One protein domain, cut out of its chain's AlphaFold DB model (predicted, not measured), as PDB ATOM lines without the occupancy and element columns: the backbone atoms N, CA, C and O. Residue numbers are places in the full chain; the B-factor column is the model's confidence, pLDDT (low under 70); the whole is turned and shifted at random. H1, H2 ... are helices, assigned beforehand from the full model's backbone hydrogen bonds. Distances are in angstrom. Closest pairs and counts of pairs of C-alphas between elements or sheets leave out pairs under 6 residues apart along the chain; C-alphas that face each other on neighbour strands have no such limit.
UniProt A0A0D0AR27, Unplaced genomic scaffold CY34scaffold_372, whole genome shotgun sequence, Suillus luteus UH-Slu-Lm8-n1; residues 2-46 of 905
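This is residues 2 to 46 of the 905 residues of an uncharacterized protein of Suillus luteus UH-Slu-Lm8-n1 (UniProt A0A0D0AR27). Two helices of equal residue count, H1 and H2, stand end to end and meet in a wide, open corner at residue 28, making one long rod with no packed core. Residues 2 to 9 form a loose tail before H1. The printed part has 45 residues, 36 of them in the two helices, with no named strand; the class is all helix. It is extended, with a radius of gyration of the C-alphas of 17.7 A and spans of 57 by 16 by 15 A.

H1, residues 10 to 27, begins at C-alpha 10 (161.521, 120.092, 176.417) and is 25.5 A long. H2, residues 29 to 46, is 25.9 A long and ends at C-alpha 46 (114.469, 124.154, 179.426).

H1 and H2 meet only through their link, a tight one of one residue, Asn 28. Every O i to N i+4 pair is within hydrogen-bond range in H1 and H2. Residues 8 to 14 and 17 to 46 stand free.

The C-alphas of Gly 2 and Ser 46, the two farthest apart, are 58.1 A apart. The printed part has no cut. Mean pLDDT of the printed part is 82.9; residues 2 to 5 are under 70.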
ATOM      1  N   GLY A   2     170.412 130.381 160.443       52.22
ATOM      2  CA  GLY A   2     169.280 129.583 160.936       52.22
ATOM      3  C   GLY A   2     168.555 130.239 162.120       52.22
ATOM      4  O   GLY A   2     169.203 130.656 163.080       52.22
ATOM      5  N   ARG A   3     167.214 130.303 162.085       41.78
ATOM      6  CA  ARG A   3     166.411 130.803 163.218       41.78
ATOM      7  C   ARG A   3     166.654 129.921 164.452       41.78
ATOM      8  O   ARG A   3     166.486 128.702 164.383       41.78
ATOM      9  N   ARG A   4     167.046 130.530 165.581       49.69
ATOM     10  CA  ARG A   4     167.240 129.822 166.861       49.69
ATOM     11  C   ARG A   4     165.936 129.119 167.266       49.69
ATOM     12  O   ARG A   4     164.851 129.659 167.052       49.69
ATOM     13  N   LYS A   5     166.031 127.919 167.854       64.75
ATOM     14  CA  LYS A   5     164.859 127.229 168.418       64.75
ATOM     15  C   LYS A   5     164.254 128.124 169.507       64.75
ATOM     16  O   LYS A   5     164.976 128.545 170.403       64.75
ATOM     17  N   LEU A   6     162.946 128.383 169.440       80.31
ATOM     18  CA  LEU A   6     162.234 129.255 170.392       80.31
ATOM     19  C   LEU A   6     162.288 128.733 171.842       80.31
ATOM     20  O   LEU A   6     162.158 129.496 172.793       80.31
ATOM     21  N   HIS A   7     162.497 127.424 171.987       89.56
ATOM     22  CA  HIS A   7     162.649 126.687 173.235       89.56
ATOM     23  C   HIS A   7     163.870 125.771 173.077       89.56
ATOM     24  O   HIS A   7     164.009 125.118 172.036       89.56
ATOM     25  N   GLN A   8     164.770 125.758 174.058       86.62
ATOM     26  CA  GLN A   8     166.028 125.014 174.003       86.62
ATOM     27  C   GLN A   8     165.846 123.591 174.546       86.62
ATOM     28  O   GLN A   8     166.314 122.639 173.919       86.62
ATOM     29  N   SER A   9     165.101 123.444 175.647       92.88
ATOM     30  CA  SER A   9     164.753 122.155 176.260       92.88
ATOM     31  C   SER A   9     163.294 121.731 176.001       92.88
ATOM     32  O   SER A   9     162.479 122.482 175.453       92.88
ATOM     33  N   GLU A  10     162.933 120.503 176.398       82.19
ATOM     34  CA  GLU A  10     161.521 120.092 176.417       82.19
ATOM     35  C   GLU A  10     160.746 120.700 177.601       82.19
ATOM     36  O   GLU A  10     159.537 120.906 177.488       82.19
ATOM     37  N   GLU A  11     161.441 121.028 178.695       88.50
ATOM     38  CA  GLU A  11     160.910 121.720 179.875       88.50
ATOM     39  C   GLU A  11     160.420 123.119 179.479       88.50
ATOM     40  O   GLU A  11     159.245 123.434 179.663       88.50
ATOM     41  N   ASP A  12     161.266 123.891 178.784       90.19
ATOM     42  CA  ASP A  12     160.960 125.209 178.209       90.19
ATOM     43  C   ASP A  12     159.667 125.163 177.382       90.19
ATOM     44  O   ASP A  12     158.817 126.045 177.469       90.19
ATOM     45  N   ARG A  13     159.502 124.111 176.567       88.06
ATOM     46  CA  ARG A  13     158.333 123.924 175.701       88.06
ATOM     47  C   ARG A  13     157.079 123.594 176.514       88.06
ATOM     48  O   ARG A  13     155.993 124.070 176.178       88.06
ATOM     49  N   ARG A  14     157.202 122.786 177.573       87.19
ATOM     50  CA  ARG A  14     156.103 122.505 178.513       87.19
ATOM     51  C   ARG A  14     155.716 123.775 179.269       87.19
ATOM     52  O   ARG A  14     154.530 124.050 179.416       87.19
ATOM     53  N   GLU A  15     156.687 124.577 179.691       91.44
ATOM     54  CA  GLU A  15     156.477 125.818 180.432       91.44
ATOM     55  C   GLU A  15     155.894 126.939 179.568       91.44
ATOM     56  O   GLU A  15     154.898 127.553 179.946       91.44
ATOM     57  N   ALA A  16     156.406 127.130 178.352       90.06
ATOM     58  CA  ALA A  16     155.807 128.011 177.358       90.06
ATOM     59  C   ALA A  16     154.365 127.591 177.030       90.06
ATOM     60  O   ALA A  16     153.492 128.447 176.894       90.06
ATOM     61  N   ALA A  17     154.062 126.286 176.998       87.06
ATOM     62  CA  ALA A  17     152.689 125.799 176.855       87.06
ATOM     63  C   ALA A  17     151.814 126.065 178.103       87.06
ATOM     64  O   ALA A  17     150.635 126.400 177.943       87.06
ATOM     65  N   LYS A  18     152.354 125.976 179.333       90.50
ATOM     66  CA  LYS A  18     151.662 126.420 180.567       90.50
ATOM     67  C   LYS A  18     151.355 127.924 180.491       90.50
ATOM     68  O   LYS A  18     150.212 128.326 180.709       90.50
ATOM     69  N   MET A  19     152.348 128.743 180.137       90.25
ATOM     70  CA  MET A  19     152.242 130.203 180.034       90.25
ATOM     71  C   MET A  19     151.274 130.634 178.930       90.25
ATOM     72  O   MET A  19     150.384 131.439 179.192       90.25
ATOM     73  N   TYR A  20     151.351 130.038 177.737       93.38
ATOM     74  CA  TYR A  20     150.394 130.280 176.656       93.38
ATOM     75  C   TYR A  20     148.958 129.978 177.100       93.38
ATOM     76  O   TYR A  20     148.071 130.804 176.897       93.38
ATOM     77  N   ARG A  21     148.719 128.843 177.778       88.38
ATOM     78  CA  ARG A  21     147.394 128.524 178.341       88.38
ATOM     79  C   ARG A  21     146.956 129.560 179.378       88.38
ATOM     80  O   ARG A  21     145.823 130.025 179.304       88.38
ATOM     81  N   LYS A  22     147.834 129.961 180.306       91.88
ATOM     82  CA  LYS A  22     147.553 130.987 181.330       91.88
ATOM     83  C   LYS A  22     147.141 132.321 180.689       91.88
ATOM     84  O   LYS A  22     146.106 132.878 181.051       91.88
ATOM     85  N   THR A  23     147.884 132.784 179.684       87.25
ATOM     86  CA  THR A  23     147.587 134.014 178.932       87.25
ATOM     87  C   THR A  23     146.319 133.885 178.086       87.25
ATOM     88  O   THR A  23     145.495 134.798 178.087       87.25
ATOM     89  N   TYR A  24     146.098 132.743 177.425       92.75
ATOM     90  CA  TYR A  24     144.883 132.464 176.655       92.75
ATOM     91  C   TYR A  24     143.630 132.495 177.541       92.75
ATOM     92  O   TYR A  24     142.658 133.166 177.196       92.75
ATOM     93  N   TYR A  25     143.648 131.826 178.700       87.69
ATOM     94  CA  TYR A  25     142.525 131.854 179.641       87.69
ATOM     95  C   TYR A  25     142.321 133.239 180.269       87.69
ATOM     96  O   TYR A  25     141.173 133.632 180.455       87.69
ATOM     97  N   LYS A  26     143.391 134.011 180.525       87.38
ATOM     98  CA  LYS A  26     143.270 135.406 180.982       87.38
ATOM     99  C   LYS A  26     142.617 136.294 179.913       87.38
ATOM    100  O   LYS A  26     141.654 136.985 180.225       87.38
ATOM    101  N   LYS A  27     143.080 136.240 178.654       87.69
ATOM    102  CA  LYS A  27     142.550 137.071 177.552       87.69
ATOM    103  C   LYS A  27     141.113 136.703 177.155       87.69
ATOM    104  O   LYS A  27     140.349 137.585 176.792       87.69
ATOM    105  N   ASN A  28     140.730 135.429 177.252       87.00
ATOM    106  CA  ASN A  28     139.394 134.952 176.867       87.00
ATOM    107  C   ASN A  28     138.430 134.762 178.061       87.00
ATOM    108  O   ASN A  28     137.376 134.144 177.889       87.00
ATOM    109  N   LYS A  29     138.763 135.256 179.269       89.44
ATOM    110  CA  LYS A  29     137.988 135.020 180.509       89.44
ATOM    111  C   LYS A  29     136.505 135.382 180.347       89.44
ATOM    112  O   LYS A  29     135.644 134.554 180.633       89.44
ATOM    113  N   THR A  30     136.218 136.576 179.830       83.88
ATOM    114  CA  THR A  30     134.857 137.094 179.597       83.88
ATOM    115  C   THR A  30     134.073 136.237 178.602       83.88
ATOM    116  O   THR A  30     133.002 135.740 178.935       83.88
ATOM    117  N   ALA A  31     134.633 135.966 177.419       77.81
ATOM    118  CA  ALA A  31     133.991 135.151 176.383       77.81
ATOM    119  C   ALA A  31     133.726 133.697 176.829       77.81
ATOM    120  O   ALA A  31     132.734 133.085 176.426       77.81
ATOM    121  N   ILE A  32     134.592 133.133 177.681       85.06
ATOM    122  CA  ILE A  32     134.387 131.807 178.281       85.06
ATOM    123  C   ILE A  32     133.249 131.851 179.311       85.06
ATOM    124  O   ILE A  32     132.376 130.981 179.272       85.06
ATOM    125  N   LEU A  33     133.217 132.860 180.188       83.38
ATOM    126  CA  LEU A  33     132.151 133.040 181.180       83.38
ATOM    127  C   LEU A  33     130.783 133.255 180.515       83.38
ATOM    128  O   LEU A  33     129.853 132.510 180.824       83.38
ATOM    129  N   LEU A  34     130.686 134.160 179.535       86.62
ATOM    130  CA  LEU A  34     129.464 134.425 178.763       86.62
ATOM    131  C   LEU A  34     128.901 133.136 178.139       86.62
ATOM    132  O   LEU A  34     127.714 132.833 178.258       86.62
ATOM    133  N   LYS A  35     129.769 132.309 177.540       84.44
ATOM    134  CA  LYS A  35     129.392 131.020 176.933       84.44
ATOM    135  C   LYS A  35     128.924 129.984 177.965       84.44
ATOM    136  O   LYS A  35     128.079 129.146 177.645       84.44
ATOM    137  N   MET A  36     129.443 130.022 179.194       81.88
ATOM    138  CA  MET A  36     128.950 129.183 180.295       81.88
ATOM    139  C   MET A  36     127.603 129.684 180.836       81.88
ATOM    140  O   MET A  36     126.718 128.865 181.078       81.88
ATOM    141  N   GLN A  37     127.426 131.001 180.964       84.38
ATOM    142  CA  GLN A  37     126.197 131.640 181.443       84.38
ATOM    143  C   GLN A  37     125.036 131.448 180.457       84.38
ATOM    144  O   GLN A  37     123.974 130.983 180.855       84.38
ATOM    145  N   LEU A  38     125.264 131.656 179.154       83.88
ATOM    146  CA  LEU A  38     124.308 131.316 178.091       83.88
ATOM    147  C   LEU A  38     123.871 129.845 178.167       83.88
ATOM    148  O   LEU A  38     122.680 129.544 178.057       83.88
ATOM    149  N   LYS A  39     124.807 128.914 178.409       80.69
ATOM    150  CA  LYS A  39     124.480 127.488 178.558       80.69
ATOM    151  C   LYS A  39     123.661 127.199 179.821       80.69
ATOM    152  O   LYS A  39     122.729 126.402 179.748       80.69
ATOM    153  N   TYR A  40     123.975 127.837 180.949       86.06
ATOM    154  CA  TYR A  40     123.189 127.722 182.181       86.06
ATOM    155  C   TYR A  40     121.769 128.274 181.992       86.06
ATOM    156  O   TYR A  40     120.804 127.564 182.268       86.06
ATOM    157  N   ASN A  41     121.632 129.468 181.412       84.06
ATOM    158  CA  ASN A  41     120.340 130.084 181.108       84.06
ATOM    159  C   ASN A  41     119.512 129.221 180.141       84.06
ATOM    160  O   ASN A  41     118.321 129.033 180.367       84.06
ATOM    161  N   THR A  42     120.141 128.616 179.125       81.56
ATOM    162  CA  THR A  42     119.475 127.655 178.221       81.56
ATOM    163  C   THR A  42     118.940 126.440 178.989       81.56
ATOM    164  O   THR A  42     117.804 126.024 178.773       81.56
ATOM    165  N   MET A  43     119.726 125.884 179.920       75.25
ATOM    166  CA  MET A  43     119.289 124.755 180.748       75.25
ATOM    167  C   MET A  43     118.146 125.152 181.699       75.25
ATOM    168  O   MET A  43     117.142 124.443 181.747       75.25
ATOM    169  N   LYS A  44     118.244 126.305 182.375       82.56
ATOM    170  CA  LYS A  44     117.211 126.837 183.283       82.56
ATOM    171  C   LYS A  44     115.908 127.198 182.554       82.56
ATOM    172  O   LYS A  44     114.821 126.979 183.078       82.56
ATOM    173  N   ALA A  45     115.995 127.685 181.315       79.31
ATOM    174  CA  ALA A  45     114.825 127.858 180.459       79.31
ATOM    175  C   ALA A  45     114.185 126.501 180.119       79.31
ATOM    176  O   ALA A  45     112.974 126.350 180.244       79.31
ATOM    177  N   SER A  46     114.988 125.488 179.763       75.12
ATOM    178  CA  SER A  46     114.469 124.154 179.426       75.12
ATOM    179  C   SER A  46     113.841 123.401 180.607       75.12
ATOM    180  O   SER A  46     112.891 122.656 180.390       75.12
TER     181      SER A  46